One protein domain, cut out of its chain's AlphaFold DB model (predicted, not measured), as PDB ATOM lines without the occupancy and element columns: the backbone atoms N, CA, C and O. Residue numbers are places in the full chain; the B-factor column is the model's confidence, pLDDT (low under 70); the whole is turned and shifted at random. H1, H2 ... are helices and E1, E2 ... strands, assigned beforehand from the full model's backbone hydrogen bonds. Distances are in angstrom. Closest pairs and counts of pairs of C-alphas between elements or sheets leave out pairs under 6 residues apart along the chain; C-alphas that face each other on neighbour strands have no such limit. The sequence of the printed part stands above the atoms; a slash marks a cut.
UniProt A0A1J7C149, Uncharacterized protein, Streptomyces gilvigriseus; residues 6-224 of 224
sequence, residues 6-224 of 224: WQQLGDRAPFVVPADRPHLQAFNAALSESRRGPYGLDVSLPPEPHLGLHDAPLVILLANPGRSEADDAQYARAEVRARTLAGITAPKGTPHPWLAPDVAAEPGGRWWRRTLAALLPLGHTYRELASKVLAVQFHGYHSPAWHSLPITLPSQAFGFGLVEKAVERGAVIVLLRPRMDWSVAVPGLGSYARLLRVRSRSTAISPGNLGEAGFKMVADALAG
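Overview. This is residues 6 to 224 of the 224 residues of an uncharacterized protein of Streptomyces gilvigriseus (UniProt A0A1J7C149). A small parallel sheet of four strands makes the core, with helix H7 packed over one face and the kinked helix H9 over the other. H1 and H2 lie far from the sheet at one end of the longest axis, and H3 and H4 are off the sheet too. The printed part has 219 residues, with nine named helices and four named strands in the order H1 H2 E1 H3 H4 H5 H6 E2 H7 E3 H8 E4 H9; the class is mixed. It is compact, with a radius of gyration of the C-alphas of 16.6 A and spans of 46 by 38 by 33 A.

Arrangement. Start at H1, residues 18 to 30, and H2, residues 33 to 39, which are close but not clearly touching; their closest C-alphas, Asn 28 and Arg 36, are 7.1 A apart. Next find the sheet: E1 (58 to 62), E2 (133 to 137), E3 (172 to 175) and E4 (195 to 197), in the order E2 E1 E3 E4. Within hydrogen-bond range are N 60 and O 134 at 2.8 A, N 59 and O 172 at 2.8 A, and N 175 and O 196 at 2.8 A. H3, residues 70 to 76, and H4, residues 78 to 89, are about perpendicular at 89 degrees and close but not clearly touching, with C-alphas Tyr 75 and Arg 81 closest at 5.4 A. H5, residues 107 to 122, only just touches H3, with residue 107 alone and 3 pairs of C-alphas within 8 A; Ala 70 and Pro 107 are closest at 6.7 A. H6, residues 126 to 132, and H8, residues 179 to 185, only graze the sheet. H7, residues 156 to 168, and H9, residues 207 to 223, are on opposite faces, three layers with the sheet between, at heights over the sheet of 9.5 A and 9.4 A. E3, H8, E4 is a right-handed strand-helix-strand unit, two parallel neighbours joined through a helix. Each O i to N i+4 pair is within hydrogen-bond range in H3, H4, H7 and H8; the counts are 7 of 9 in H1, 7 of 12 in H5, 2 of 3 in H6, 10 of 13 in H9 and 1 of 3 in H2, where O i to N i+3 has 1 of 4.

Along the chain. Find C-alpha 18 at (36.560, -19.996, -9.325), where H1 begins its 19.6 A. H5 spans 24.7 A with a kink of 52 degrees near residue 116, and H7 18.5 A. H9, with a kink of 76 degrees near residue 214, ends at C-alpha 223, (60.396, -45.339, 10.363).

Size, cuts and confidence. The two C-alphas farthest apart, Glu 33 and Gly 224, are 49.6 A apart. The printed part has no cut, and the links H2 to E1, H4 to H5 and E2 to H7 are long. Mean pLDDT of the printed part is 95.9, and no printed residue is under 70.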
ATOM      1  N   TRP A   6      42.065 -24.079  -3.015       97.12
ATOM      2  CA  TRP A   6      40.979 -24.992  -2.670       97.12
ATOM      3  C   TRP A   6      40.126 -24.482  -1.503       97.12
ATOM      4  O   TRP A   6      38.991 -24.913  -1.355       97.12
ATOM      5  N   GLN A   7      40.608 -23.495  -0.736       96.50
ATOM      6  CA  GLN A   7      39.816 -22.796   0.288       96.50
ATOM      7  C   GLN A   7      38.651 -21.980  -0.293       96.50
ATOM      8  O   GLN A   7      37.746 -21.604   0.442       96.50
ATOM      9  N   GLN A   8      38.664 -21.709  -1.601       95.94
ATOM     10  CA  GLN A   8      37.582 -21.012  -2.305       95.94
ATOM     11  C   GLN A   8      36.485 -21.966  -2.804       95.94
ATOM     12  O   GLN A   8      35.562 -21.538  -3.497       95.94
ATOM     13  N   LEU A   9      36.607 -23.264  -2.522       94.44
ATOM     14  CA  LEU A   9      35.641 -24.269  -2.937       94.44
ATOM     15  C   LEU A   9      34.378 -24.193  -2.066       94.44
ATOM     16  O   LEU A   9      34.462 -24.048  -0.848       94.44
ATOM     17  N   GLY A  10      33.207 -24.321  -2.690       90.44
ATOM     18  CA  GLY A  10      31.946 -24.481  -1.964       90.44
ATOM     19  C   GLY A  10      31.810 -25.859  -1.306       90.44
ATOM     20  O   GLY A  10      32.553 -26.795  -1.605       90.44
ATOM     21  N   ASP A  11      30.805 -26.006  -0.445       90.06
ATOM     22  CA  ASP A  11      30.447 -27.267   0.219       90.06
ATOM     23  C   ASP A  11      29.493 -28.151  -0.613       90.06
ATOM     24  O   ASP A  11      29.126 -29.260  -0.202       90.06
ATOM     25  N   ARG A  12      29.097 -27.674  -1.802       92.75
ATOM     26  CA  ARG A  12      28.154 -28.312  -2.728       92.75
ATOM     27  C   ARG A  12      28.613 -28.187  -4.179       92.75
ATOM     28  O   ARG A  12      29.342 -27.264  -4.538       92.75
ATOM     29  N   ALA A  13      28.125 -29.103  -5.014       93.81
ATOM     30  CA  ALA A  13      28.352 -29.074  -6.451       93.81
ATOM     31  C   ALA A  13      27.785 -27.789  -7.104       93.81
ATOM     32  O   ALA A  13      26.752 -27.283  -6.656       93.81
ATOM     33  N   PRO A  14      28.403 -27.287  -8.192       96.31
ATOM     34  CA  PRO A  14      29.630 -27.800  -8.800       96.31
ATOM     35  C   PRO A  14      30.870 -27.461  -7.958       96.31
ATOM     36  O   PRO A  14      31.100 -26.304  -7.603       96.31
ATOM     37  N   PHE A  15      31.701 -28.466  -7.684       97.69
ATOM     38  CA  PHE A  15      32.921 -28.311  -6.899       97.69
ATOM     39  C   PHE A  15      34.045 -27.773  -7.779       97.69
ATOM     40  O   PHE A  15      34.915 -28.510  -8.229       97.69
ATOM     41  N   VAL A  16      34.028 -26.468  -8.037       97.69
ATOM     42  CA  VAL A  16      34.993 -25.807  -8.919       97.69
ATOM     43  C   VAL A  16      35.618 -24.610  -8.221       97.69
ATOM     44  O   VAL A  16      34.904 -23.713  -7.773       97.69
ATOM     45  N   VAL A  17      36.952 -24.563  -8.191       97.38
ATOM     46  CA  VAL A  17      37.688 -23.362  -7.785       97.38
ATOM     47  C   VAL A  17      37.374 -22.262  -8.806       97.38
ATOM     48  O   VAL A  17      37.490 -22.521 -10.005       97.38
ATOM     49  N   PRO A  18      36.990 -21.039  -8.391       97.38
ATOM     50  CA  PRO A  18      36.560 -19.996  -9.325       97.38
ATOM     51  C   PRO A  18      37.549 -19.729 -10.468       97.38
ATOM     52  O   PRO A  18      37.128 -19.616 -11.618       97.38
ATOM     53  N   ALA A  19      38.851 -19.713 -10.164       96.75
ATOM     54  CA  ALA A  19      39.915 -19.500 -11.145       96.75
ATOM     55  C   ALA A  19      40.019 -20.617 -12.202       96.75
ATOM     56  O   ALA A  19      40.407 -20.353 -13.336       96.75
ATOM     57  N   ASP A  20      39.628 -21.848 -11.871       98.12
ATOM     58  CA  ASP A  20      39.691 -22.987 -12.792       98.12
ATOM     59  C   ASP A  20      38.452 -23.074 -13.694       98.12
ATOM     60  O   ASP A  20      38.493 -23.685 -14.761       98.12
ATOM     61  N   ARG A  21      37.332 -22.457 -13.299       97.50
ATOM     62  CA  ARG A  21      36.037 -22.580 -13.987       97.50
ATOM     63  C   ARG A  21      36.084 -22.366 -15.507       97.50
ATOM     64  O   ARG A  21      35.606 -23.263 -16.207       97.50
ATOM     65  N   PRO A  22      36.619 -21.250 -16.044       97.62
ATOM     66  CA  PRO A  22      36.620 -21.035 -17.493       97.62
ATOM     67  C   PRO A  22      37.421 -22.115 -18.233       97.62
ATOM     68  O   PRO A  22      37.048 -22.536 -19.326       97.62
ATOM     69  N   HIS A  23      38.484 -22.619 -17.609       97.94
ATOM     70  CA  HIS A  23      39.363 -23.641 -18.162       97.94
ATOM     71  C   HIS A  23      38.692 -25.016 -18.231       97.94
ATOM     72  O   HIS A  23      38.744 -25.676 -19.268       97.94
ATOM     73  N   LEU A  24      38.012 -25.423 -17.156       97.44
ATOM     74  CA  LEU A  24      37.269 -26.685 -17.108       97.44
ATOM     75  C   LEU A  24      36.107 -26.688 -18.107       97.44
ATOM     76  O   LEU A  24      35.887 -27.680 -18.801       97.44
ATOM     77  N   GLN A  25      35.384 -25.568 -18.206       96.88
ATOM     78  CA  GLN A  25      34.284 -25.410 -19.156       96.88
ATOM     79  C   GLN A  25      34.781 -25.490 -20.601       96.88
ATOM     80  O   GLN A  25      34.222 -26.256 -21.384       96.88
ATOM     81  N   ALA A  26      35.851 -24.764 -20.941       97.38
ATOM     82  CA  ALA A  26      36.440 -24.800 -22.276       97.38
ATOM     83  C   ALA A  26      36.956 -26.200 -22.639       97.38
ATOM     84  O   ALA A  26      36.664 -26.697 -23.727       97.38
ATOM     85  N   PHE A  27      37.659 -26.867 -21.718       97.31
ATOM     86  CA  PHE A  27      38.149 -28.228 -21.928       97.31
ATOM     87  C   PHE A  27      36.997 -29.205 -22.189       97.31
ATOM     88  O   PHE A  27      36.981 -29.876 -23.219       97.31
ATOM     89  N   ASN A  28      35.991 -29.238 -21.307       96.81
ATOM     90  CA  ASN A  28      34.843 -30.125 -21.469       96.81
ATOM     91  C   ASN A  28      34.030 -29.799 -22.731       96.81
ATOM     92  O   ASN A  28      33.511 -30.717 -23.363       96.81
ATOM     93  N   ALA A  29      33.896 -28.529 -23.119       96.75
ATOM     94  CA  ALA A  29      33.199 -28.139 -24.344       96.75
ATOM     95  C   ALA A  29      33.947 -28.591 -25.611       96.75
ATOM     96  O   ALA A  29      33.309 -29.008 -26.573       96.75
ATOM     97  N   ALA A  30      35.283 -28.581 -25.589       96.50
ATOM     98  CA  ALA A  30      36.121 -28.976 -26.720       96.50
ATOM     99  C   ALA A  30      36.208 -30.500 -26.946       96.50
ATOM    100  O   ALA A  30      36.676 -30.943 -27.996       96.50
ATOM    101  N   LEU A  31      35.780 -31.325 -25.983       96.44
ATOM    102  CA  LEU A  31      35.760 -32.780 -26.150       96.44
ATOM    103  C   LEU A  31      34.670 -33.207 -27.142       96.44
ATOM    104  O   LEU A  31      33.488 -32.894 -26.965       96.44
ATOM    105  N   SER A  32      35.061 -34.015 -28.132       95.69
ATOM    106  CA  SER A  32      34.109 -34.751 -28.966       95.69
ATOM    107  C   SER A  32      33.271 -35.705 -28.115       95.69
ATOM    108  O   SER A  32      33.686 -36.117 -27.028       95.69
ATOM    109  N   GLU A  33      32.111 -36.114 -28.623       93.44
ATOM    110  CA  GLU A  33      31.205 -37.037 -27.929       93.44
ATOM    111  C   GLU A  33      31.911 -38.330 -27.485       93.44
ATOM    112  O   GLU A  33      31.865 -38.692 -26.310       93.44
ATOM    113  N   SER A  34      32.693 -38.945 -28.380       94.69
ATOM    114  CA  SER A  34      33.478 -40.153 -28.085       94.69
ATOM    115  C   SER A  34      34.552 -39.959 -27.008       94.69
ATOM    116  O   SER A  34      34.953 -40.915 -26.347       94.69
ATOM    117  N   ARG A  35      35.035 -38.727 -26.815       95.81
ATOM    118  CA  ARG A  35      36.074 -38.389 -25.831       95.81
ATOM    119  C   ARG A  35      35.503 -37.881 -24.511       95.81
ATOM    120  O   ARG A  35      36.201 -37.934 -23.500       95.81
ATOM    121  N   ARG A  36      34.249 -37.424 -24.501       94.12
ATOM    122  CA  ARG A  36      33.565 -36.893 -23.316       94.12
ATOM    123  C   ARG A  36      33.398 -37.946 -22.226       94.12
ATOM    124  O   ARG A  36      33.647 -37.635 -21.071       94.12
ATOM    125  N   GLY A  37      33.052 -39.181 -22.592       94.00
ATOM    126  CA  GLY A  37      32.935 -40.295 -21.646       94.00
ATOM    127  C   GLY A  37      34.224 -40.550 -20.847       94.00
ATOM    128  O   GLY A  37      34.212 -40.414 -19.630       94.00
ATOM    129  N   PRO A  38      35.355 -40.888 -21.494       96.50
ATOM    130  CA  PRO A  38      36.581 -41.238 -20.774       96.50
ATOM    131  C   PRO A  38      37.323 -40.049 -20.147       96.50
ATOM    132  O   PRO A  38      38.026 -40.245 -19.159       96.50
ATOM    133  N   TYR A  39      37.213 -38.842 -20.713       97.44
ATOM    134  CA  TYR A  39      38.074 -37.710 -20.340       97.44
ATOM    135  C   TYR A  39      37.329 -36.486 -19.816       97.44
ATOM    136  O   TYR A  39      37.980 -35.543 -19.376       97.44
ATOM    137  N   GLY A  40      35.996 -36.473 -19.868       97.31
ATOM    138  CA  GLY A  40      35.204 -35.383 -19.312       97.31
ATOM    139  C   GLY A  40      35.493 -35.220 -17.825       97.31
ATOM    140  O   GLY A  40      35.449 -36.191 -17.071       97.31
ATOM    141  N   LEU A  41      35.808 -33.990 -17.423       97.56
ATOM    142  CA  LEU A  41      36.068 -33.667 -16.028       97.56
ATOM    143  C   LEU A  41      34.737 -33.537 -15.292       97.56
ATOM    144  O   LEU A  41      33.925 -32.664 -15.616       97.56
ATOM    145  N   ASP A  42      34.528 -34.407 -14.312       96.81
ATOM    146  CA  ASP A  42      33.354 -34.424 -13.454       96.81
ATOM    147  C   ASP A  42      33.546 -33.441 -12.293       96.81
ATOM    148  O   ASP A  42      34.433 -33.592 -11.452       96.81
ATOM    149  N   VAL A  43      32.702 -32.407 -12.277       97.06
ATOM    150  CA  VAL A  43      32.673 -31.361 -11.243       97.06
ATOM    151  C   VAL A  43      31.511 -31.544 -10.261       97.06
ATOM    152  O   VAL A  43      31.269 -30.678  -9.419       97.06
ATOM    153  N   SER A  44      30.758 -32.641 -10.380       96.19
ATOM    154  CA  SER A  44      29.694 -33.003  -9.440       96.19
ATOM    155  C   SER A  44      30.235 -33.676  -8.176       96.19
ATOM    156  O   SER A  44      29.572 -33.636  -7.140       96.19
ATOM    157  N   LEU A  45      31.457 -34.220  -8.232       95.81
ATOM    158  CA  LEU A  45      32.144 -34.839  -7.102       95.81
ATOM    159  C   LEU A  45      33.159 -33.886  -6.449       95.81
ATOM    160  O   LEU A  45      33.745 -33.049  -7.143       95.81
ATOM    161  N   PRO A  46      33.401 -34.007  -5.130       96.69
ATOM    162  CA  PRO A  46      34.500 -33.315  -4.467       96.69
ATOM    163  C   PRO A  46      35.843 -33.635  -5.142       96.69
ATOM    164  O   PRO A  46      36.096 -34.794  -5.450       96.69
ATOM    165  N   PRO A  47      36.717 -32.642  -5.365       97.75
ATOM    166  CA  PRO A  47      38.020 -32.867  -5.971       97.75
ATOM    167  C   PRO A  47      39.008 -33.461  -4.955       97.75
ATOM    168  O   PRO A  47      38.906 -33.221  -3.752       97.75
ATOM    169  N   GLU A  48      40.030 -34.160  -5.449       97.75
ATOM    170  CA  GLU A  48      41.099 -34.761  -4.632       97.75
ATOM    171  C   GLU A  48      42.508 -34.285  -5.057       97.75
ATOM    172  O   GLU A  48      43.364 -35.098  -5.393       97.75
ATOM    173  N   PRO A  49      42.809 -32.977  -5.089       98.12
ATOM    174  CA  PRO A  49      44.106 -32.455  -5.549       98.12
ATOM    175  C   PRO A  49      45.304 -32.935  -4.728       98.12
ATOM    176  O   PRO A  49      46.386 -33.159  -5.266       98.12
ATOM    177  N   HIS A  50      45.123 -33.059  -3.418       98.44
ATOM    178  CA  HIS A  50      46.124 -33.536  -2.480       98.44
ATOM    179  C   HIS A  50      45.423 -34.134  -1.262       98.44
ATOM    180  O   HIS A  50      44.399 -33.620  -0.827       98.44
ATOM    181  N   LEU A  51      45.954 -35.225  -0.716       98.19
ATOM    182  CA  LEU A  51      45.354 -35.954   0.400       98.19
ATOM    183  C   LEU A  51      46.448 -36.383   1.376       98.19
ATOM    184  O   LEU A  51      47.327 -37.155   1.004       98.19
ATOM    185  N   GLY A  52      46.394 -35.917   2.621       98.50
ATOM    186  CA  GLY A  52      47.417 -36.213   3.627       98.50
ATOM    187  C   GLY A  52      48.022 -34.957   4.247       98.50
ATOM    188  O   GLY A  52      47.703 -33.833   3.859       98.50
ATOM    189  N   LEU A  53      48.905 -35.160   5.225       98.56
ATOM    190  CA  LEU A  53      49.634 -34.073   5.874       98.56
ATOM    191  C   LEU A  53      50.709 -33.522   4.929       98.56
ATOM    192  O   LEU A  53      51.436 -34.277   4.286       98.56
ATOM    193  N   HIS A  54      50.821 -32.198   4.829       98.25
ATOM    194  CA  HIS A  54      51.696 -31.545   3.844       98.25
ATOM    195  C   HIS A  54      53.192 -31.807   4.081       98.25
ATOM    196  O   HIS A  54      53.992 -31.730   3.145       98.25
ATOM    197  N   ASP A  55      53.568 -32.126   5.318       98.00
ATOM    198  CA  ASP A  55      54.923 -32.453   5.761       98.00
ATOM    199  C   ASP A  55      55.227 -33.959   5.761       98.00
ATOM    200  O   ASP A  55      56.340 -34.344   6.114       98.00
ATOM    201  N   ALA A  56      54.299 -34.803   5.291       98.62
ATOM    202  CA  ALA A  56      54.465 -36.253   5.260       98.62
ATOM    203  C   ALA A  56      55.814 -36.691   4.640       98.62
ATOM    204  O   ALA A  56      56.228 -36.133   3.609       98.62
ATOM    205  N   PRO A  57      56.496 -37.695   5.228       98.62
ATOM    206  CA  PRO A  57      57.795 -38.171   4.755       98.62
ATOM    207  C   PRO A  57      57.714 -38.962   3.443       98.62
ATOM    208  O   PRO A  57      58.704 -39.014   2.711       98.62
ATOM    209  N   LEU A  58      56.554 -39.553   3.127       98.81
ATOM    210  CA  LEU A  58      56.284 -40.211   1.851       98.81
ATOM    211  C   LEU A  58      55.276 -39.395   1.036       98.81
ATOM    212  O   LEU A  58      54.140 -39.187   1.462       98.81
ATOM    213  N   VAL A  59      55.676 -38.993  -0.168       98.88
ATOM    214  CA  VAL A  59      54.813 -38.303  -1.131       98.88
ATOM    215  C   VAL A  59      54.575 -39.190  -2.347       98.88
ATOM    216  O   VAL A  59      55.517 -39.724  -2.928       98.88
ATOM    217  N   ILE A  60      53.319 -39.351  -2.754       98.69
ATOM    218  CA  ILE A  60      52.914 -40.177  -3.893       98.69
ATOM    219  C   ILE A  60      52.291 -39.278  -4.958       98.69
ATOM    220  O   ILE A  60      51.258 -38.652  -4.729       98.69
ATOM    221  N   LEU A  61      52.920 -39.233  -6.133       98.56
ATOM    222  CA  LEU A  61      52.486 -38.406  -7.255       98.56
ATOM    223  C   LEU A  61      51.615 -39.212  -8.218       98.56
ATOM    224  O   LEU A  61      52.009 -40.278  -8.716       98.56
ATOM    225  N   LEU A  62      50.429 -38.678  -8.475       97.81
ATOM    226  CA  LEU A  62      49.351 -39.307  -9.226       97.81
ATOM    227  C   LEU A  62      48.864 -38.384 -10.355       97.81
ATOM    228  O   LEU A  62      49.332 -37.259 -10.516       97.81
ATOM    229  N   ALA A  63      47.959 -38.902 -11.181       96.88
ATOM    230  CA  ALA A  63      47.442 -38.209 -12.351       96.88
ATOM    231  C   ALA A  63      46.244 -37.334 -11.982       96.88
ATOM    232  O   ALA A  63      46.389 -36.156 -11.680       96.88
ATOM    233  N   ASN A  64      45.069 -37.933 -11.975       97.31
ATOM    234  CA  ASN A  64      43.850 -37.335 -11.481       97.31
ATOM    235  C   ASN A  64      43.063 -38.411 -10.729       97.31
ATOM    236  O   ASN A  64      43.320 -39.608 -10.943       97.31
ATOM    237  N   PRO A  65      42.131 -38.032  -9.844       96.38
ATOM    238  CA  PRO A  65      41.296 -39.025  -9.206       96.38
ATOM    239  C   PRO A  65      40.412 -39.710 -10.255       96.38
ATOM    240  O   PRO A  65      39.859 -39.080 -11.156       96.38
ATOM    241  N   GLY A  66      40.335 -41.036 -10.163       94.31
ATOM    242  CA  GLY A  66      39.517 -41.829 -11.074       94.31
ATOM    243  C   GLY A  66      38.031 -41.581 -10.836       94.31
ATOM    244  O   GLY A  66      37.627 -41.217  -9.733       94.31
ATOM    245  N   ARG A  67      37.219 -41.801 -11.867       94.12
ATOM    246  CA  ARG A  67      35.759 -41.799 -11.766       94.12
ATOM    247  C   ARG A  67      35.198 -43.184 -12.061       94.12
ATOM    248  O   ARG A  67      35.489 -43.772 -13.099       94.12
ATOM    249  N   SER A  68      34.359 -43.663 -11.160       92.06
ATOM    250  CA  SER A  68      33.560 -44.878 -11.243       92.06
ATOM    251  C   SER A  68      32.165 -44.609 -10.680       92.06
ATOM    252  O   SER A  68      32.000 -43.708  -9.863       92.06
ATOM    253  N   GLU A  69      31.162 -45.395 -11.067       89.25
ATOM    254  CA  GLU A  69      29.790 -45.255 -10.543       89.25
ATOM    255  C   GLU A  69      29.724 -45.410  -9.014       89.25
ATOM    256  O   GLU A  69      28.928 -44.760  -8.342       89.25
ATOM    257  N   ALA A  70      30.615 -46.218  -8.432       90.38
ATOM    258  CA  ALA A  70      30.685 -46.405  -6.986       90.38
ATOM    259  C   ALA A  70      31.073 -45.120  -6.225       90.38
ATOM    260  O   ALA A  70      30.792 -45.016  -5.030       90.38
ATOM    261  N   ASP A  71      31.684 -44.139  -6.901       90.62
ATOM    262  CA  ASP A  71      32.054 -42.864  -6.282       90.62
ATOM    263  C   ASP A  71      30.826 -41.997  -5.963       90.62
ATOM    264  O   ASP A  71      30.867 -41.227  -5.003       90.62
ATOM    265  N   ASP A  72      29.707 -42.156  -6.683       90.88
ATOM    266  CA  ASP A  72      28.464 -41.429  -6.379       90.88
ATOM    267  C   ASP A  72      27.923 -41.818  -5.004       90.88
ATOM    268  O   ASP A  72      27.632 -40.961  -4.167       90.88
ATOM    269  N   ALA A  73      27.846 -43.125  -4.739       91.31
ATOM    270  CA  ALA A  73      27.406 -43.650  -3.450       91.31
ATOM    271  C   ALA A  73      28.364 -43.240  -2.319       91.31
ATOM    272  O   ALA A  73      27.918 -42.854  -1.237       91.31
ATOM    273  N   GLN A  74      29.673 -43.262  -2.588       91.12
ATOM    274  CA  GLN A  74      30.706 -42.833  -1.644       91.12
ATOM    275  C   GLN A  74      30.528 -41.356  -1.253       91.12
ATOM    276  O   GLN A  74      30.540 -41.024  -0.068       91.12
ATOM    277  N   TYR A  75      30.342 -40.463  -2.229       93.12
ATOM    278  CA  TYR A  75      30.258 -39.019  -1.994       93.12
ATOM    279  C   TYR A  75      28.864 -38.504  -1.619       93.12
ATOM    280  O   TYR A  75      28.744 -37.382  -1.110       93.12
ATOM    281  N   ALA A  76      27.821 -39.323  -1.778       92.19
ATOM    282  CA  ALA A  76      26.505 -39.063  -1.199       92.19
ATOM    283  C   ALA A  76      26.574 -38.978   0.339       92.19
ATOM    284  O   ALA A  76      25.893 -38.148   0.950       92.19
ATOM    285  N   ARG A  77      27.466 -39.760   0.961       91.81
ATOM    286  CA  ARG A  77      27.727 -39.753   2.405       91.81
ATOM    287  C   ARG A  77      28.322 -38.414   2.851       91.81
ATOM    288  O   ARG A  77      29.423 -38.029   2.444       91.81
ATOM    289  N   ALA A  78      27.591 -37.685   3.695       92.31
ATOM    290  CA  ALA A  78      27.955 -36.328   4.101       92.31
ATOM    291  C   ALA A  78      29.295 -36.275   4.846       92.31
ATOM    292  O   ALA A  78      30.084 -35.358   4.631       92.31
ATOM    293  N   GLU A  79      29.580 -37.281   5.667       93.06
ATOM    294  CA  GLU A  79      30.812 -37.410   6.433       93.06
ATOM    295  C   GLU A  79      32.042 -37.645   5.545       93.06
ATOM    296  O   GLU A  79      33.099 -37.066   5.798       93.06
ATOM    297  N   VAL A  80      31.904 -38.432   4.472       93.44
ATOM    298  CA  VAL A  80      32.993 -38.704   3.520       93.44
ATOM    299  C   VAL A  80      33.303 -37.449   2.712       93.44
ATOM    300  O   VAL A  80      34.464 -37.047   2.591       93.44
ATOM    301  N   ARG A  81      32.257 -36.774   2.225       94.44
ATOM    302  CA  ARG A  81      32.383 -35.494   1.527       94.44
ATOM    303  C   ARG A  81      33.027 -34.429   2.414       94.44
ATOM    304  O   ARG A  81      34.023 -33.836   2.012       94.44
ATOM    305  N   ALA A  82      32.515 -34.222   3.627       94.50
ATOM    306  CA  ALA A  82      33.043 -33.228   4.559       94.50
ATOM    307  C   ALA A  82      34.512 -33.497   4.913       94.50
ATOM    308  O   ALA A  82      35.323 -32.574   4.912       94.50
ATOM    309  N   ARG A  83      34.883 -34.763   5.151       95.00
ATOM    310  CA  ARG A  83      36.272 -35.156   5.422       95.00
ATOM    311  C   ARG A  83      37.199 -34.867   4.244       95.00
ATOM    312  O   ARG A  83      38.305 -34.376   4.452       95.00
ATOM    313  N   THR A  84      36.753 -35.157   3.024       95.25
ATOM    314  CA  THR A  84      37.533 -34.902   1.804       95.25
ATOM    315  C   THR A  84      37.768 -33.402   1.621       95.25
ATOM    316  O   THR A  84      38.909 -32.970   1.470       95.25
ATOM    317  N   LEU A  85      36.711 -32.593   1.747       96.50
ATOM    318  CA  LEU A  85      36.794 -31.133   1.646       96.50
ATOM    319  C   LEU A  85      37.665 -30.516   2.755       96.50
ATOM    320  O   LEU A  85      38.461 -29.615   2.492       96.50
ATOM    321  N   ALA A  86      37.574 -31.020   3.987       95.88
ATOM    322  CA  ALA A  86      38.439 -30.586   5.083       95.88
ATOM    323  C   ALA A  86      39.922 -30.883   4.796       95.88
ATOM    324  O   ALA A  86      40.780 -30.037   5.042       95.88
ATOM    325  N   GLY A  87      40.221 -32.055   4.224       95.50
ATOM    326  CA  GLY A  87      41.585 -32.465   3.892       95.50
ATOM    327  C   GLY A  87      42.277 -31.539   2.893       95.50
ATOM    328  O   GLY A  87      43.446 -31.215   3.082       95.50
ATOM    329  N   ILE A  88      41.548 -31.068   1.878       96.81
ATOM    330  CA  ILE A  88      42.104 -30.231   0.798       96.81
ATOM    331  C   ILE A  88      42.141 -28.732   1.144       96.81
ATOM    332  O   ILE A  88      42.774 -27.942   0.443       96.81
ATOM    333  N   THR A  89      41.438 -28.309   2.202       96.69
ATOM    334  CA  THR A  89      41.343 -26.896   2.623       96.69
ATOM    335  C   THR A  89      42.185 -26.571   3.856       96.69
ATOM    336  O   THR A  89      42.572 -25.409   4.046       96.69
ATOM    337  N   ALA A  90      42.513 -27.572   4.680       96.31
ATOM    338  CA  ALA A  90      43.307 -27.385   5.885       96.31
ATOM    339  C   ALA A  90      44.728 -26.871   5.556       96.31
ATOM    340  O   ALA A  90      45.396 -27.423   4.680       96.31
ATOM    341  N   PRO A  91      45.262 -25.864   6.278       94.50
ATOM    342  CA  PRO A  91      46.570 -25.268   5.966       94.50
ATOM    343  C   PRO A  91      47.750 -26.254   5.939       94.50
ATOM    344  O   PRO A  91      48.714 -26.056   5.199       94.50
ATOM    345  N   LYS A  92      47.680 -27.317   6.750       96.12
ATOM    346  CA  LYS A  92      48.703 -28.370   6.855       96.12
ATOM    347  C   LYS A  92      48.222 -29.727   6.324       96.12
ATOM    348  O   LYS A  92      48.909 -30.728   6.515       96.12
ATOM    349  N   GLY A  93      47.055 -29.759   5.683       97.25
ATOM    350  CA  GLY A  93      46.353 -30.993   5.358       97.25
ATOM    351  C   GLY A  93      45.796 -31.686   6.603       97.25
ATOM    352  O   GLY A  93      45.782 -31.136   7.708       97.25
ATOM    353  N   THR A  94      45.335 -32.918   6.420       98.06
ATOM    354  CA  THR A  94      44.850 -33.815   7.480       98.06
ATOM    355  C   THR A  94      45.432 -35.208   7.262       98.06
ATOM    356  O   THR A  94      45.882 -35.489   6.152       98.06
ATOM    357  N   PRO A  95      45.378 -36.131   8.242       98.25
ATOM    358  CA  PRO A  95      45.665 -37.532   7.961       98.25
ATOM    359  C   PRO A  95      44.878 -38.029   6.741       98.25
ATOM    360  O   PRO A  95      43.732 -37.623   6.523       98.25
ATOM    361  N   HIS A  96      45.512 -38.882   5.943       98.19
ATOM    362  CA  HIS A  96      45.006 -39.340   4.661       98.19
ATOM    363  C   HIS A  96      43.593 -39.941   4.817       98.19
ATOM    364  O   HIS A  96      43.440 -41.004   5.431       98.19
ATOM    365  N   PRO A  97      42.547 -39.316   4.245       96.44
ATOM    366  CA  PRO A  97      41.161 -39.613   4.599       96.44
ATOM    367  C   PRO A  97      40.750 -41.038   4.222       96.44
ATOM    368  O   PRO A  97      40.030 -41.684   4.979       96.44
ATOM    369  N   TRP A  98      41.285 -41.566   3.116       96.88
ATOM    370  CA  TRP A  98      41.017 -42.930   2.643       96.88
ATOM    371  C   TRP A  98      41.695 -44.044   3.453       96.88
ATOM    372  O   TRP A  98      41.430 -45.221   3.222       96.88
ATOM    373  N   LEU A  99      42.563 -43.707   4.409       97.62
ATOM    374  CA  LEU A  99      43.194 -44.693   5.291       97.62
ATOM    375  C   LEU A  99      42.482 -44.824   6.642       97.62
ATOM    376  O   LEU A  99      42.829 -45.703   7.438       97.62
ATOM    377  N   ALA A 100      41.436 -44.027   6.880       95.12
ATOM    378  CA  ALA A 100      40.593 -44.178   8.054       95.12
ATOM    379  C   ALA A 100      39.858 -45.545   8.057       95.12
ATOM    380  O   ALA A 100      39.581 -46.114   6.990       95.12
ATOM    381  N   PRO A 101      39.572 -46.136   9.235       93.88
ATOM    382  CA  PRO A 101      38.916 -47.445   9.323       93.88
ATOM    383  C   PRO A 101      37.499 -47.485   8.736       93.88
ATOM    384  O   PRO A 101      37.126 -48.467   8.103       93.88
ATOM    385  N   ASP A 102      36.729 -46.415   8.905       93.56
ATOM    386  CA  ASP A 102      35.309 -46.312   8.541       93.56
ATOM    387  C   ASP A 102      35.050 -46.158   7.033       93.56
ATOM    388  O   ASP A 102      33.922 -46.337   6.574       93.56
ATOM    389  N   VAL A 103      36.094 -45.866   6.253       93.50
ATOM    390  CA  VAL A 103      36.044 -45.812   4.782       93.50
ATOM    391  C   VAL A 103      36.827 -46.952   4.132       93.50
ATOM    392  O   VAL A 103      37.046 -46.945   2.926       93.50
ATOM    393  N   ALA A 104      37.258 -47.960   4.902       94.88
ATOM    394  CA  ALA A 104      38.060 -49.074   4.391       94.88
ATOM    395  C   ALA A 104      37.381 -49.841   3.246       94.88
ATOM    396  O   ALA A 104      38.059 -50.322   2.338       94.88
ATOM    397  N   ALA A 105      36.053 -49.949   3.308       92.81
ATOM    398  CA  ALA A 105      35.241 -50.617   2.305       92.81
ATOM    399  C   ALA A 105      34.890 -49.717   1.114       92.81
ATOM    400  O   ALA A 105      34.388 -50.241   0.130       92.81
ATOM    401  N   GLU A 106      35.163 -48.413   1.160       92.12
ATOM    402  CA  GLU A 106      34.852 -47.482   0.069       92.12
ATOM    403  C   GLU A 106      35.836 -47.627  -1.105       92.12
ATOM    404  O   GLU A 106      36.968 -48.079  -0.892       92.12
ATOM    405  N   PRO A 107      35.457 -47.258  -2.345       91.81
ATOM    406  CA  PRO A 107      36.350 -47.285  -3.507       91.81
ATOM    407  C   PRO A 107      37.745 -46.706  -3.236       91.81
ATOM    408  O   PRO A 107      38.744 -47.408  -3.440       91.81
ATOM    409  N   GLY A 108      37.817 -45.483  -2.698       92.81
ATOM    410  CA  GLY A 108      39.081 -44.836  -2.341       92.81
ATOM    411  C   GLY A 108      39.853 -45.614  -1.272       92.81
ATOM    412  O   GLY A 108      41.052 -45.863  -1.417       92.81
ATOM    413  N   GLY A 109      39.164 -46.086  -0.227       95.81
ATOM    414  CA  GLY A 109      39.781 -46.850   0.858       95.81
ATOM    415  C   GLY A 109      40.362 -48.188   0.413       95.81
ATOM    416  O   GLY A 109      41.513 -48.502   0.728       95.81
ATOM    417  N   ARG A 110      39.624 -48.956  -0.396       96.12
ATOM    418  CA  ARG A 110      40.112 -50.212  -0.988       96.12
ATOM    419  C   ARG A 110      41.327 -49.969  -1.875       96.12
ATOM    420  O   ARG A 110      42.297 -50.728  -1.814       96.12
ATOM    421  N   TRP A 111      41.293 -48.912  -2.687       96.31
ATOM    422  CA  TRP A 111      42.396 -48.574  -3.580       96.31
ATOM    423  C   TRP A 111      43.672 -48.237  -2.803       96.31
ATOM    424  O   TRP A 111      44.726 -48.807  -3.094       96.31
ATOM    425  N   TRP A 112      43.580 -47.373  -1.790       97.88
ATOM    426  CA  TRP A 112      44.731 -46.947  -0.989       97.88
ATOM    427  C   TRP A 112      45.308 -48.078  -0.141       97.88
ATOM    428  O   TRP A 112      46.526 -48.253  -0.090       97.88
ATOM    429  N   ARG A 113      44.447 -48.914   0.449       98.19
ATOM    430  CA  ARG A 113      44.874 -50.087   1.222       98.19
ATOM    431  C   ARG A 113      45.629 -51.090   0.361       98.19
ATOM    432  O   ARG A 113      46.717 -51.514   0.729       98.19
ATOM    433  N   ARG A 114      45.121 -51.392  -0.837       97.56
ATOM    434  CA  ARG A 114      45.833 -52.232  -1.815       97.56
ATOM    435  C   ARG A 114      47.167 -51.615  -2.241       97.56
ATOM    436  O   ARG A 114      48.157 -52.331  -2.354       97.56
ATOM    437  N   THR A 115      47.196 -50.305  -2.474       98.06
ATOM    438  CA  THR A 115      48.403 -49.573  -2.884       98.06
ATOM    439  C   THR A 115      49.509 -49.652  -1.828       98.06
ATOM    440  O   THR A 115      50.671 -49.807  -2.189       98.06
ATOM    441  N   LEU A 116      49.162 -49.619  -0.539       98.38
ATOM    442  CA  LEU A 116      50.122 -49.606   0.572       98.38
ATOM    443  C   LEU A 116      50.288 -50.963   1.280       98.38
ATOM    444  O   LEU A 116      51.040 -51.060   2.246       98.38
ATOM    445  N   ALA A 117      49.617 -52.020   0.811       98.19
ATOM    446  CA  ALA A 117      49.531 -53.307   1.509       98.19
ATOM    447  C   ALA A 117      50.896 -53.941   1.826       98.19
ATOM    448  O   ALA A 117      51.053 -54.566   2.872       98.19
ATOM    449  N   ALA A 118      51.893 -53.760   0.954       98.06
ATOM    450  CA  ALA A 118      53.224 -54.335   1.151       98.06
ATOM    451  C   ALA A 118      54.008 -53.694   2.311       98.06
ATOM    452  O   ALA A 118      55.017 -54.254   2.724       98.06
ATOM    453  N   LEU A 119      53.550 -52.561   2.855       98.12
ATOM    454  CA  LEU A 119      54.148 -51.923   4.032       98.12
ATOM    455  C   LEU A 119      53.680 -52.562   5.348       98.12
ATOM    456  O   LEU A 119      54.369 -52.440   6.355       98.12
ATOM    457  N   LEU A 120      52.540 -53.266   5.363       98.00
ATOM    458  CA  LEU A 120      52.005 -53.869   6.592       98.00
ATOM    459  C   LEU A 120      52.902 -54.974   7.180       98.00
ATOM    460  O   LEU A 120      53.082 -54.980   8.395       98.00
ATOM    461  N   PRO A 121      53.512 -55.876   6.381       97.75
ATOM    462  CA  PRO A 121      54.465 -56.857   6.904       97.75
ATOM    463  C   PRO A 121      55.697 -56.245   7.587       97.75
ATOM    464  O   PRO A 121      56.383 -56.949   8.318       97.75
ATOM    465  N   LEU A 122      55.972 -54.951   7.378       96.44
ATOM    466  CA  LEU A 122      57.042 -54.219   8.065       96.44
ATOM    467  C   LEU A 122      56.616 -53.683   9.446       96.44
ATOM    468  O   LEU A 122      57.397 -53.003  10.102       96.44
ATOM    469  N   GLY A 123      55.385 -53.964   9.887       96.94
ATOM    470  CA  GLY A 123      54.840 -53.526  11.177       96.94
ATOM    471  C   GLY A 123      54.007 -52.243  11.121       96.94
ATOM    472  O   GLY A 123      53.442 -51.845  12.138       96.94
ATOM    473  N   HIS A 124      53.877 -51.612   9.950       97.44
ATOM    474  CA  HIS A 124      53.059 -50.410   9.802       97.44
ATOM    475  C   HIS A 124      51.562 -50.704   9.914       97.44
ATOM    476  O   HIS A 124      51.061 -51.744   9.485       97.44
ATOM    477  N   THR A 125      50.813 -49.718  10.409       97.62
ATOM    478  CA  THR A 125      49.343 -49.741  10.404       97.62
ATOM    479  C   THR A 125      48.786 -48.692   9.447       97.62
ATOM    480  O   THR A 125      49.400 -47.651   9.228       97.62
ATOM    481  N   TYR A 126      47.574 -48.886   8.920       98.06
ATOM    482  CA  TYR A 126      46.937 -47.850   8.092       98.06
ATOM    483  C   TYR A 126      46.712 -46.531   8.838       98.06
ATOM    484  O   TYR A 126      46.747 -45.474   8.217       98.06
ATOM    485  N   ARG A 127      46.532 -46.577  10.164       97.12
ATOM    486  CA  ARG A 127      46.442 -45.373  11.000       97.12
ATOM    487  C   ARG A 127      47.752 -44.589  10.988       97.12
ATOM    488  O   ARG A 127      47.721 -43.371  10.872       97.12
ATOM    489  N   GLU A 128      48.881 -45.279  11.108       97.56
ATOM    490  CA  GLU A 128      50.203 -44.658  11.017       97.56
ATOM    491  C   GLU A 128      50.452 -44.101   9.610       97.56
ATOM    492  O   GLU A 128      50.807 -42.935   9.459       97.56
ATOM    493  N   LEU A 129      50.184 -44.907   8.578       98.50
ATOM    494  CA  LEU A 129      50.343 -44.499   7.182       98.50
ATOM    495  C   LEU A 129      49.467 -43.288   6.835       98.50
ATOM    496  O   LEU A 129      49.895 -42.434   6.064       98.50
ATOM    497  N   ALA A 130      48.285 -43.147   7.447       98.25
ATOM    498  CA  ALA A 130      47.443 -41.965   7.273       98.25
ATOM    499  C   ALA A 130      48.160 -40.665   7.659       98.25
ATOM    500  O   ALA A 130      47.953 -39.643   7.013       98.25
ATOM    501  N   SER A 131      49.026 -40.694   8.668       97.94
ATOM    502  CA  SER A 131      49.798 -39.523   9.096       97.94
ATOM    503  C   SER A 131      51.132 -39.372   8.361       97.94
ATOM    504  O   SER A 131      51.788 -38.348   8.515       97.94
ATOM    505  N   LYS A 132      51.557 -40.370   7.579       98.62
ATOM    506  CA  LYS A 132      52.887 -40.397   6.950       98.62
ATOM    507  C   LYS A 132      52.874 -40.367   5.421       98.62
ATOM    508  O   LYS A 132      53.939 -40.332   4.806       98.62
ATOM    509  N   VAL A 133      51.691 -40.359   4.809       98.69
ATOM    510  CA  VAL A 133      51.517 -40.355   3.353       98.69
ATOM    511  C   VAL A 133      50.782 -39.103   2.899       98.69
ATOM    512  O   VAL A 133      49.670 -38.830   3.349       98.69
ATOM    513  N   LEU A 134      51.389 -38.391   1.950       98.81
ATOM    514  CA  LEU A 134      50.755 -37.342   1.159       98.81
ATOM    515  C   LEU A 134      50.589 -37.826  -0.279       98.81
ATOM    516  O   LEU A 134      51.565 -38.111  -0.967       98.81
ATOM    517  N   ALA A 135      49.360 -37.877  -0.766       98.69
ATOM    518  CA  ALA A 135      49.072 -38.015  -2.181       98.69
ATOM    519  C   ALA A 135      48.966 -36.629  -2.815       98.69
ATOM    520  O   ALA A 135      48.314 -35.755  -2.247       98.69
ATOM    521  N   VAL A 136      49.550 -36.433  -3.994       98.69
ATOM    522  CA  VAL A 136      49.330 -35.233  -4.810       98.69
ATOM    523  C   VAL A 136      48.938 -35.679  -6.212       98.69
ATOM    524  O   VAL A 136      49.687 -36.393  -6.882       98.69
ATOM    525  N   GLN A 137      47.744 -35.288  -6.645       98.38
ATOM    526  CA  GLN A 137      47.293 -35.481  -8.018       98.38
ATOM    527  C   GLN A 137      47.845 -34.353  -8.885       98.38
ATOM    528  O   GLN A 137      47.969 -33.215  -8.433       98.38
ATOM    529  N   PHE A 138      48.144 -34.646 -10.148       98.25
ATOM    530  CA  PHE A 138      48.522 -33.622 -11.110       98.25
ATOM    531  C   PHE A 138      47.406 -32.582 -11.243       98.25
ATOM    532  O   PHE A 138      47.699 -31.392 -11.209       98.25
ATOM    533  N   HIS A 139      46.137 -33.010 -11.297       97.75
ATOM    534  CA  HIS A 139      44.976 -32.146 -11.054       97.75
ATOM    535  C   HIS A 139      43.899 -32.843 -10.208       97.75
ATOM    536  O   HIS A 139      43.751 -34.061 -10.241       97.75
ATOM    537  N   GLY A 140      43.102 -32.057  -9.474       97.50
ATOM    538  CA  GLY A 140      42.133 -32.580  -8.501       97.50
ATOM    539  C   GLY A 140      40.795 -33.071  -9.064       97.50
ATOM    540  O   GLY A 140      40.033 -33.675  -8.323       97.50
ATOM    541  N   TYR A 141      40.485 -32.817 -10.337       98.19
ATOM    542  CA  TYR A 141      39.176 -33.140 -10.926       98.19
ATOM    543  C   TYR A 141      39.061 -34.584 -11.425       98.19
ATOM    544  O   TYR A 141      40.000 -35.119 -12.022       98.19
ATOM    545  N   HIS A 142      37.897 -35.197 -11.203       97.81
ATOM    546  CA  HIS A 142      37.639 -36.596 -11.532       97.81
ATOM    547  C   HIS A 142      37.419 -36.812 -13.030       97.81
ATOM    548  O   HIS A 142      36.762 -36.015 -13.691       97.81
ATOM    549  N   SER A 143      37.920 -37.928 -13.556       97.50
ATOM    550  CA  SER A 143      37.519 -38.472 -14.860       97.50
ATOM    551  C   SER A 143      37.768 -39.985 -14.893       97.50
ATOM    552  O   SER A 143      38.616 -40.480 -14.141       97.50
ATOM    553  N   PRO A 144      37.073 -40.760 -15.747       96.56
ATOM    554  CA  PRO A 144      37.308 -42.205 -15.821       96.56
ATOM    555  C   PRO A 144      38.738 -42.560 -16.245       96.56
ATOM    556  O   PRO A 144      39.301 -43.563 -15.804       96.56
ATOM    557  N   ALA A 145      39.352 -41.719 -17.081       95.81
ATOM    558  CA  ALA A 145      40.722 -41.876 -17.533       95.81
ATOM    559  C   ALA A 145      41.484 -40.545 -17.566       95.81
ATOM    560  O   ALA A 145      40.934 -39.481 -17.846       95.81
ATOM    561  N   TRP A 146      42.797 -40.638 -17.347       95.12
ATOM    562  CA  TRP A 146      43.712 -39.506 -17.464       95.12
ATOM    563  C   TRP A 146      43.799 -39.007 -18.906       95.12
ATOM    564  O   TRP A 146      44.039 -39.794 -19.829       95.12
ATOM    565  N   HIS A 147      43.724 -37.691 -19.061       94.31
ATOM    566  CA  HIS A 147      44.144 -36.978 -20.253       94.31
ATOM    567  C   HIS A 147      44.895 -35.721 -19.829       94.31
ATOM    568  O   HIS A 147      44.469 -35.043 -18.900       94.31
ATOM    569  N   SER A 148      46.007 -35.419 -20.500       92.44
ATOM    570  CA  SER A 148      46.724 -34.176 -20.226       92.44
ATOM    571  C   SER A 148      45.850 -32.988 -20.624       92.44
ATOM    572  O   SER A 148      45.195 -33.008 -21.670       92.44
ATOM    573  N   LEU A 149      45.819 -31.968 -19.774       93.62
ATOM    574  CA  LEU A 149      45.121 -30.729 -20.075       93.62
ATOM    575  C   LEU A 149      46.027 -29.868 -20.963       93.62
ATOM    576  O   LEU A 149      47.229 -29.796 -20.715       93.62
ATOM    577  N   PRO A 150      45.480 -29.165 -21.971       91.38
ATOM    578  CA  PRO A 150      46.277 -28.288 -22.833       91.38
ATOM    579  C   PRO A 150      46.825 -27.056 -22.094       91.38
ATOM    580  O   PRO A 150      47.530 -26.243 -22.684       91.38
ATOM    581  N   ILE A 151      46.471 -26.897 -20.817       92.94
ATOM    582  CA  ILE A 151      46.857 -25.801 -19.941       92.94
ATOM    583  C   ILE A 151      47.104 -26.324 -18.528       92.94
ATOM    584  O   ILE A 151      46.542 -27.340 -18.116       92.94
ATOM    585  N   THR A 152      47.884 -25.578 -17.756       95.50
ATOM    586  CA  THR A 152      47.948 -25.743 -16.304       95.50
ATOM    587  C   THR A 152      46.796 -24.973 -15.667       95.50
ATOM    588  O   THR A 152      46.690 -23.760 -15.845       95.50
ATOM    589  N   LEU A 153      45.932 -25.663 -14.925       97.38
ATOM    590  CA  LEU A 153      44.882 -25.020 -14.141       97.38
ATOM    591  C   LEU A 153      45.512 -24.189 -13.010       97.38
ATOM    592  O   LEU A 153      46.442 -24.677 -12.356       97.38
ATOM    593  N   PRO A 154      44.999 -22.980 -12.721       97.25
ATOM    594  CA  PRO A 154      45.495 -22.148 -11.626       97.25
ATOM    595  C   PRO A 154      45.615 -22.883 -10.282       97.25
ATOM    596  O   PRO A 154      46.592 -22.688  -9.556       97.25
ATOM    597  N   SER A 155      44.671 -23.773  -9.958       97.25
ATOM    598  CA  SER A 155      44.705 -24.527  -8.699       97.25
ATOM    599  C   SER A 155      45.875 -25.516  -8.564       97.25
ATOM    600  O   SER A 155      46.267 -25.850  -7.439       97.25
ATOM    601  N   GLN A 156      46.471 -25.963  -9.678       97.38
ATOM    602  CA  GLN A 156      47.575 -26.932  -9.679       97.38
ATOM    603  C   GLN A 156      48.860 -26.356  -9.084       97.38
ATOM    604  O   GLN A 156      49.642 -27.101  -8.495       97.38
ATOM    605  N   ALA A 157      49.050 -25.033  -9.157       97.25
ATOM    606  CA  ALA A 157      50.231 -24.362  -8.615       97.25
ATOM    607  C   ALA A 157      50.445 -24.666  -7.122       97.25
ATOM    608  O   ALA A 157      51.581 -24.782  -6.664       97.25
ATOM    609  N   PHE A 158      49.363 -24.850  -6.359       98.06
ATOM    610  CA  PHE A 158      49.467 -25.247  -4.956       98.06
ATOM    611  C   PHE A 158      50.012 -26.670  -4.797       98.06
ATOM    612  O   PHE A 158      50.933 -26.883  -4.012       98.06
ATOM    613  N   GLY A 159      49.491 -27.627  -5.571       98.00
ATOM    614  CA  GLY A 159      49.977 -29.009  -5.575       98.00
ATOM    615  C   GLY A 159      51.448 -29.097  -5.981       98.00
ATOM    616  O   GLY A 159      52.230 -29.758  -5.305       98.00
ATOM    617  N   PHE A 160      51.856 -28.359  -7.015       98.19
ATOM    618  CA  PHE A 160      53.261 -28.278  -7.433       98.19
ATOM    619  C   PHE A 160      54.148 -27.714  -6.317       98.19
ATOM    620  O   PHE A 160      55.162 -28.321  -5.978       98.19
ATOM    621  N   GLY A 161      53.699 -26.654  -5.639       98.00
ATOM    622  CA  GLY A 161      54.395 -26.091  -4.481       98.00
ATOM    623  C   GLY A 161      54.483 -27.023  -3.262       98.00
ATOM    624  O   GLY A 161      55.390 -26.867  -2.440       98.00
ATOM    625  N   LEU A 162      53.570 -27.996  -3.109       98.38
ATOM    626  CA  LEU A 162      53.701 -29.063  -2.103       98.38
ATOM    627  C   LEU A 162      54.824 -30.039  -2.471       98.38
ATOM    628  O   LEU A 162      55.572 -30.475  -1.592       98.38
ATOM    629  N   VAL A 163      54.961 -30.362  -3.759       98.50
ATOM    630  CA  VAL A 163      56.008 -31.257  -4.268       98.50
ATOM    631  C   VAL A 163      57.382 -30.596  -4.205       98.50
ATOM    632  O   VAL A 163      58.334 -31.235  -3.765       98.50
ATOM    633  N   GLU A 164      57.492 -29.313  -4.543       98.06
ATOM    634  CA  GLU A 164      58.729 -28.538  -4.364       98.06
ATOM    635  C   GLU A 164      59.195 -28.574  -2.903       98.06
ATOM    636  O   GLU A 164      60.341 -28.915  -2.622       98.06
ATOM    637  N   LYS A 165      58.282 -28.375  -1.944       97.50
ATOM    638  CA  LYS A 165      58.608 -28.509  -0.514       97.50
ATOM    639  C   LYS A 165      58.982 -29.916  -0.092       97.50
ATOM    640  O   LYS A 165      59.700 -30.089   0.891       97.50
ATOM    641  N   ALA A 166      58.435 -30.930  -0.755       98.44
ATOM    642  CA  ALA A 166      58.809 -32.317  -0.512       98.44
ATOM    643  C   ALA A 166      60.259 -32.561  -0.930       98.44
ATOM    644  O   ALA A 166      61.018 -33.165  -0.172       98.44
ATOM    645  N   VAL A 167      60.653 -32.008  -2.078       98.25
ATOM    646  CA  VAL A 167      62.041 -32.003  -2.543       98.25
ATOM    647  C   VAL A 167      62.940 -31.272  -1.542       98.25
ATOM    648  O   VAL A 167      63.903 -31.872  -1.062       98.25
ATOM    649  N   GLU A 168      62.589 -30.036  -1.168       97.19
ATOM    650  CA  GLU A 168      63.352 -29.195  -0.229       97.19
ATOM    651  C   GLU A 168      63.595 -29.884   1.120       97.19
ATOM    652  O   GLU A 168      64.709 -29.851   1.639       97.19
ATOM    653  N   ARG A 169      62.575 -30.548   1.685       97.38
ATOM    654  CA  ARG A 169      62.686 -31.221   2.993       97.38
ATOM    655  C   ARG A 169      63.297 -32.623   2.942       97.38
ATOM    656  O   ARG A 169      63.391 -33.270   3.979       97.38
ATOM    657  N   GLY A 170      63.659 -33.137   1.767       98.00
ATOM    658  CA  GLY A 170      64.225 -34.486   1.666       98.00
ATOM    659  C   GLY A 170      63.200 -35.631   1.770       98.00
ATOM    660  O   GLY A 170      63.573 -36.744   2.146       98.00
ATOM    661  N   ALA A 171      61.921 -35.402   1.461       98.62
ATOM    662  CA  ALA A 171      60.903 -36.458   1.490       98.62
ATOM    663  C   ALA A 171      61.169 -37.548   0.432       98.62
ATOM    664  O   ALA A 171      61.739 -37.294  -0.624       98.62
ATOM    665  N   VAL A 172      60.733 -38.783   0.677       98.75
ATOM    666  CA  VAL A 172      60.731 -39.797  -0.390       98.75
ATOM    667  C   VAL A 172      59.544 -39.530  -1.298       98.75
ATOM    668  O   VAL A 172      58.413 -39.426  -0.827       98.75
ATOM    669  N   ILE A 173      59.792 -39.436  -2.603       98.81
ATOM    670  CA  ILE A 173      58.749 -39.170  -3.593       98.81
ATOM    671  C   ILE A 173      58.604 -40.393  -4.488       98.81
ATOM    672  O   ILE A 173      59.560 -40.800  -5.138       98.81
ATOM    673  N   VAL A 174      57.404 -40.964  -4.570       98.50
ATOM    674  CA  VAL A 174      57.078 -42.041  -5.509       98.50
ATOM    675  C   VAL A 174      56.205 -41.492  -6.633       98.50
ATOM    676  O   VAL A 174      55.053 -41.116  -6.429       98.50
ATOM    677  N   LEU A 175      56.742 -41.483  -7.849       97.62
ATOM    678  CA  LEU A 175      56.051 -41.050  -9.059       97.62
ATOM    679  C   LEU A 175      55.344 -42.234  -9.722       97.62
ATOM    680  O   LEU A 175      55.989 -43.057 -10.385       97.62
ATOM    681  N   LEU A 176      54.015 -42.299  -9.591       95.50
ATOM    682  CA  LEU A 176      53.212 -43.300 -10.296       95.50
ATOM    683  C   LEU A 176      52.933 -42.849 -11.734       95.50
ATOM    684  O   LEU A 176      53.252 -43.562 -12.688       95.50
ATOM    685  N   ARG A 177      52.338 -41.662 -11.901       90.19
ATOM    686  CA  ARG A 177      51.874 -41.119 -13.192       90.19
ATOM    687  C   ARG A 177      51.413 -39.662 -13.040       90.19
ATOM    688  O   ARG A 177      51.054 -39.299 -11.932       90.19
ATOM    689  N   PRO A 178      51.316 -38.882 -14.129       93.00
ATOM    690  CA  PRO A 178      51.977 -39.064 -15.420       93.00
ATOM    691  C   PRO A 178      53.417 -38.523 -15.373       93.00
ATOM    692  O   PRO A 178      53.688 -37.449 -14.850       93.00
ATOM    693  N   ARG A 179      54.388 -39.281 -15.890       90.56
ATOM    694  CA  ARG A 179      55.806 -38.951 -15.651       90.56
ATOM    695  C   ARG A 179      56.262 -37.667 -16.331       90.56
ATOM    696  O   ARG A 179      57.015 -36.901 -15.733       90.56
ATOM    697  N   MET A 180      55.842 -37.480 -17.580       91.38
ATOM    698  CA  MET A 180      56.280 -36.350 -18.391       91.38
ATOM    699  C   MET A 180      55.694 -35.051 -17.856       91.38
ATOM    700  O   MET A 180      56.453 -34.126 -17.595       91.38
ATOM    701  N   ASP A 181      54.386 -35.016 -17.595       95.19
ATOM    702  CA  ASP A 181      53.725 -33.807 -17.114       95.19
ATOM    703  C   ASP A 181      54.292 -33.374 -15.752       95.19
ATOM    704  O   ASP A 181      54.635 -32.209 -15.584       95.19
ATOM    705  N   TRP A 182      54.512 -34.309 -14.814       96.94
ATOM    706  CA  TRP A 182      55.162 -33.995 -13.532       96.94
ATOM    707  C   TRP A 182      56.587 -33.456 -13.689       96.94
ATOM    708  O   TRP A 182      56.964 -32.526 -12.981       96.94
ATOM    709  N   SER A 183      57.377 -34.013 -14.612       93.56
ATOM    710  CA  SER A 183      58.762 -33.567 -14.837       93.56
ATOM    711  C   SER A 183      58.826 -32.161 -15.439       93.56
ATOM    712  O   SER A 183      59.768 -31.427 -15.164       93.56
ATOM    713  N   VAL A 184      57.831 -31.786 -16.251       94.12
ATOM    714  CA  VAL A 184      57.703 -30.430 -16.805       94.12
ATOM    715  C   VAL A 184      57.202 -29.457 -15.741       94.12
ATOM    716  O   VAL A 184      57.741 -28.362 -15.613       94.12
ATOM    717  N   ALA A 185      56.190 -29.856 -14.967       95.62
ATOM    718  CA  ALA A 185      55.555 -29.002 -13.967       95.62
ATOM    719  C   ALA A 185      56.451 -28.703 -12.758       95.62
ATOM    720  O   ALA A 185      56.391 -27.605 -12.217       95.62
ATOM    721  N   VAL A 186      57.276 -29.666 -12.337       96.56
ATOM    722  CA  VAL A 186      58.210 -29.511 -11.215       96.56
ATOM    723  C   VAL A 186      59.607 -29.935 -11.681       96.56
ATOM    724  O   VAL A 186      60.019 -31.074 -11.440       96.56
ATOM    725  N   PRO A 187      60.367 -29.040 -12.346       92.88
ATOM    726  CA  PRO A 187      61.654 -29.383 -12.960       92.88
ATOM    727  C   PRO A 187      62.664 -30.004 -11.984       92.88
ATOM    728  O   PRO A 187      63.413 -30.911 -12.354       92.88
ATOM    729  N   GLY A 188      62.631 -29.587 -10.711       93.12
ATOM    730  CA  GLY A 188      63.488 -30.123  -9.649       93.12
ATOM    731  C   GLY A 188      63.327 -31.629  -9.395       93.12
ATOM    732  O   GLY A 188      64.239 -32.251  -8.857       93.12
ATOM    733  N   LEU A 189      62.221 -32.250  -9.831       94.75
ATOM    734  CA  LEU A 189      62.040 -33.703  -9.750       94.75
ATOM    735  C   LEU A 189      63.048 -34.470 -10.614       94.75
ATOM    736  O   LEU A 189      63.431 -35.581 -10.254       94.75
ATOM    737  N   GLY A 190      63.480 -33.909 -11.748       90.81
ATOM    738  CA  GLY A 190      64.323 -34.613 -12.719       90.81
ATOM    739  C   GLY A 190      65.669 -35.072 -12.151       90.81
ATOM    740  O   GLY A 190      66.140 -36.153 -12.500       90.81
ATOM    741  N   SER A 191      66.248 -34.281 -11.247       92.94
ATOM    742  CA  SER A 191      67.535 -34.538 -10.591       92.94
ATOM    743  C   SER A 191      67.399 -34.961  -9.125       92.94
ATOM    744  O   SER A 191      68.400 -35.051  -8.415       92.94
ATOM    745  N   TYR A 192      66.178 -35.189  -8.634       97.88
ATOM    746  CA  TYR A 192      65.959 -35.449  -7.218       97.88
ATOM    747  C   TYR A 192      66.354 -36.875  -6.822       97.88
ATOM    748  O   TYR A 192      65.732 -37.849  -7.244       97.88
ATOM    749  N   ALA A 193      67.361 -37.007  -5.953       97.44
ATOM    750  CA  ALA A 193      67.954 -38.300  -5.596       97.44
ATOM    751  C   ALA A 193      66.991 -39.273  -4.887       97.44
ATOM    752  O   ALA A 193      67.192 -40.484  -4.940       97.44
ATOM    753  N   ARG A 194      65.945 -38.756  -4.226       98.19
ATOM    754  CA  ARG A 194      64.935 -39.554  -3.500       98.19
ATOM    755  C   ARG A 194      63.625 -39.698  -4.285       98.19
ATOM    756  O   ARG A 194      62.583 -40.012  -3.708       98.19
ATOM    757  N   LEU A 195      63.672 -39.469  -5.602       98.00
ATOM    758  CA  LEU A 195      62.575 -39.767  -6.518       98.00
ATOM    759  C   LEU A 195      62.622 -41.234  -6.952       98.00
ATOM    760  O   LEU A 195      63.533 -41.673  -7.652       98.00
ATOM    761  N   LEU A 196      61.575 -41.976  -6.618       97.50
ATOM    762  CA  LEU A 196      61.357 -43.349  -7.044       97.50
ATOM    763  C   LEU A 196      60.317 -43.390  -8.162       97.50
ATOM    764  O   LEU A 196      59.258 -42.768  -8.086       97.50
ATOM    765  N   ARG A 197      60.602 -44.165  -9.208       94.75
ATOM    766  CA  ARG A 197      59.678 -44.403 -10.322       94.75
ATOM    767  C   ARG A 197      59.257 -45.860 -10.303       94.75
ATOM    768  O   ARG A 197      60.102 -46.749 -10.227       94.75
ATOM    769  N   VAL A 198      57.959 -46.105 -10.419       93.00
ATOM    770  CA  VAL A 198      57.442 -47.476 -10.485       93.00
ATOM    771  C   VAL A 198      57.849 -48.179 -11.777       93.00
ATOM    772  O   VAL A 198      57.975 -47.552 -12.824       93.00
ATOM    773  N   ARG A 199      58.058 -49.492 -11.738       87.69
ATOM    774  CA  ARG A 199      58.470 -50.276 -12.917       87.69
ATOM    775  C   ARG A 199      57.310 -50.639 -13.837       87.69
ATOM    776  O   ARG A 199      57.513 -50.832 -15.030       87.69
ATOM    777  N   SER A 200      56.101 -50.730 -13.293       86.50
ATOM    778  CA  SER A 200      54.918 -51.214 -14.006       86.50
ATOM    779  C   SER A 200      53.747 -50.232 -13.917       86.50
ATOM    780  O   SER A 200      53.844 -49.175 -13.296       86.50
ATOM    781  N   ARG A 201      52.613 -50.596 -14.530       81.94
ATOM    782  CA  ARG A 201      51.335 -49.880 -14.365       81.94
ATOM    783  C   ARG A 201      50.673 -50.128 -13.005       81.94
ATOM    784  O   ARG A 201      49.676 -49.477 -12.702       81.94
ATOM    785  N   SER A 202      51.183 -51.071 -12.209       88.19
ATOM    786  CA  SER A 202      50.680 -51.298 -10.858       88.19
ATOM    787  C   SER A 202      50.888 -50.052 -10.006       88.19
ATOM    788  O   SER A 202      51.936 -49.408 -10.072       88.19
ATOM    789  N   THR A 203      49.898 -49.731  -9.181       91.62
ATOM    790  CA  THR A 203      49.977 -48.621  -8.226       91.62
ATOM    791  C   THR A 203      50.633 -49.041  -6.917       91.62
ATOM    792  O   THR A 203      50.939 -48.182  -6.105       91.62
ATOM    793  N   ALA A 204      50.866 -50.341  -6.710       96.69
ATOM    794  CA  ALA A 204      51.391 -50.869  -5.459       96.69
ATOM    795  C   ALA A 204      52.780 -50.297  -5.120       96.69
ATOM    796  O   ALA A 204      53.700 -50.329  -5.941       96.69
ATOM    797  N   ILE A 205      52.924 -49.830  -3.882       97.75
ATOM    798  CA  ILE A 205      54.182 -49.447  -3.243       97.75
ATOM    799  C   ILE A 205      54.780 -50.727  -2.664       97.75
ATOM    800  O   ILE A 205      54.479 -51.106  -1.538       97.75
ATOM    801  N   SER A 206      55.544 -51.457  -3.476       97.19
ATOM    802  CA  SER A 206      56.062 -52.786  -3.133       97.19
ATOM    803  C   SER A 206      57.467 -53.022  -3.704       97.19
ATOM    804  O   SER A 206      57.847 -52.337  -4.663       97.19
ATOM    805  N   PRO A 207      58.219 -54.023  -3.197       96.56
ATOM    806  CA  PRO A 207      59.529 -54.387  -3.747       96.56
ATOM    807  C   PRO A 207      59.479 -54.698  -5.245       96.56
ATOM    808  O   PRO A 207      60.329 -54.251  -6.010       96.56
ATOM    809  N   GLY A 208      58.430 -55.387  -5.707       95.25
ATOM    810  CA  GLY A 208      58.270 -55.715  -7.126       95.25
ATOM    811  C   GLY A 208      58.156 -54.479  -8.028       95.25
ATOM    812  O   GLY A 208      58.611 -54.502  -9.172       95.25
ATOM    813  N   ASN A 209      57.594 -53.381  -7.515       95.75
ATOM    814  CA  ASN A 209      57.357 -52.172  -8.300       95.75
ATOM    815  C   ASN A 209      58.440 -51.098  -8.117       95.75
ATOM    816  O   ASN A 209      58.664 -50.320  -9.042       95.75
ATOM    817  N   LEU A 210      59.109 -51.062  -6.961       97.00
ATOM    818  CA  LEU A 210      60.141 -50.071  -6.615       97.00
ATOM    819  C   LEU A 210      61.572 -50.638  -6.619       97.00
ATOM    820  O   LEU A 210      62.536 -49.877  -6.589       97.00
ATOM    821  N   GLY A 211      61.726 -51.963  -6.683       96.62
ATOM    822  CA  GLY A 211      62.975 -52.654  -6.360       96.62
ATOM    823  C   GLY A 211      63.268 -52.648  -4.856       96.62
ATOM    824  O   GLY A 211      62.753 -51.805  -4.124       96.62
ATOM    825  N   GLU A 212      64.130 -53.558  -4.402       96.69
ATOM    826  CA  GLU A 212      64.480 -53.691  -2.976       96.69
ATOM    827  C   GLU A 212      65.034 -52.392  -2.381       96.69
ATOM    828  O   GLU A 212      64.551 -51.918  -1.359       96.69
ATOM    829  N   ALA A 213      65.990 -51.747  -3.061       97.31
ATOM    830  CA  ALA A 213      66.584 -50.497  -2.585       97.31
ATOM    831  C   ALA A 213      65.565 -49.344  -2.506       97.31
ATOM    832  O   ALA A 213      65.558 -48.586  -1.538       97.31
ATOM    833  N   GLY A 214      64.680 -49.223  -3.503       98.00
ATOM    834  CA  GLY A 214      63.639 -48.194  -3.515       98.00
ATOM    835  C   GLY A 214      62.573 -48.447  -2.451       98.00
ATOM    836  O   GLY A 214      62.172 -47.531  -1.739       98.00
ATOM    837  N   PHE A 215      62.147 -49.699  -2.288       98.25
ATOM    838  CA  PHE A 215      61.194 -50.065  -1.248       98.25
ATOM    839  C   PHE A 215      61.782 -49.886   0.158       98.25
ATOM    840  O   PHE A 215      61.106 -49.342   1.029       98.25
ATOM    841  N   LYS A 216      63.059 -50.231   0.362       97.94
ATOM    842  CA  LYS A 216      63.775 -49.940   1.609       97.94
ATOM    843  C   LYS A 216      63.827 -48.436   1.890       97.94
ATOM    844  O   LYS A 216      63.563 -48.033   3.012       97.94
ATOM    845  N   MET A 217      64.096 -47.603   0.882       98.38
ATOM    846  CA  MET A 217      64.080 -46.143   1.045       98.38
ATOM    847  C   MET A 217      62.711 -45.634   1.524       98.38
ATOM    848  O   MET A 217      62.659 -44.754   2.382       98.38
ATOM    849  N   VAL A 218      61.611 -46.197   1.007       98.50
ATOM    850  CA  VAL A 218      60.256 -45.894   1.500       98.50
ATOM    851  C   VAL A 218      60.095 -46.326   2.958       98.50
ATOM    852  O   VAL A 218      59.639 -45.526   3.767       98.50
ATOM    853  N   ALA A 219      60.481 -47.556   3.302       97.69
ATOM    854  CA  ALA A 219      60.373 -48.072   4.666       97.69
ATOM    855  C   ALA A 219      61.175 -47.228   5.672       97.69
ATOM    856  O   ALA A 219      60.644 -46.833   6.705       97.69
ATOM    857  N   ASP A 220      62.419 -46.879   5.337       97.62
ATOM    858  CA  ASP A 220      63.287 -46.052   6.180       97.62
ATOM    859  C   ASP A 220      62.672 -44.662   6.420       97.62
ATOM    860  O   ASP A 220      62.714 -44.143   7.532       97.62
ATOM    861  N   ALA A 221      62.055 -44.063   5.394       97.62
ATOM    862  CA  ALA A 221      61.382 -42.772   5.526       97.62
ATOM    863  C   ALA A 221      60.115 -42.833   6.389       97.62
ATOM    864  O   ALA A 221      59.737 -41.830   6.985       97.62
ATOM    865  N   LEU A 222      59.462 -43.994   6.456       97.38
ATOM    866  CA  LEU A 222      58.302 -44.220   7.309       97.38
ATOM    867  C   LEU A 222      58.684 -44.631   8.736       97.38
ATOM    868  O   LEU A 222      57.805 -44.637   9.588       97.38
ATOM    869  N   ALA A 223      59.940 -44.979   9.018       91.25
ATOM    870  CA  ALA A 223      60.396 -45.339  10.363       91.25
ATOM    871  C   ALA A 223      60.759 -44.118  11.231       91.25
ATOM    872  O   ALA A 223      60.695 -44.214  12.458       91.25
ATOM    873  N   GLY A 224      61.126 -42.996  10.598       72.81
ATOM    874  CA  GLY A 224      61.281 -41.686  11.250       72.81
ATOM    875  C   GLY A 224      59.948 -41.065  11.653       72.81
ATOM    876  O   GLY A 224      59.976 -40.252  12.599       72.81
TER     877      GLY A 224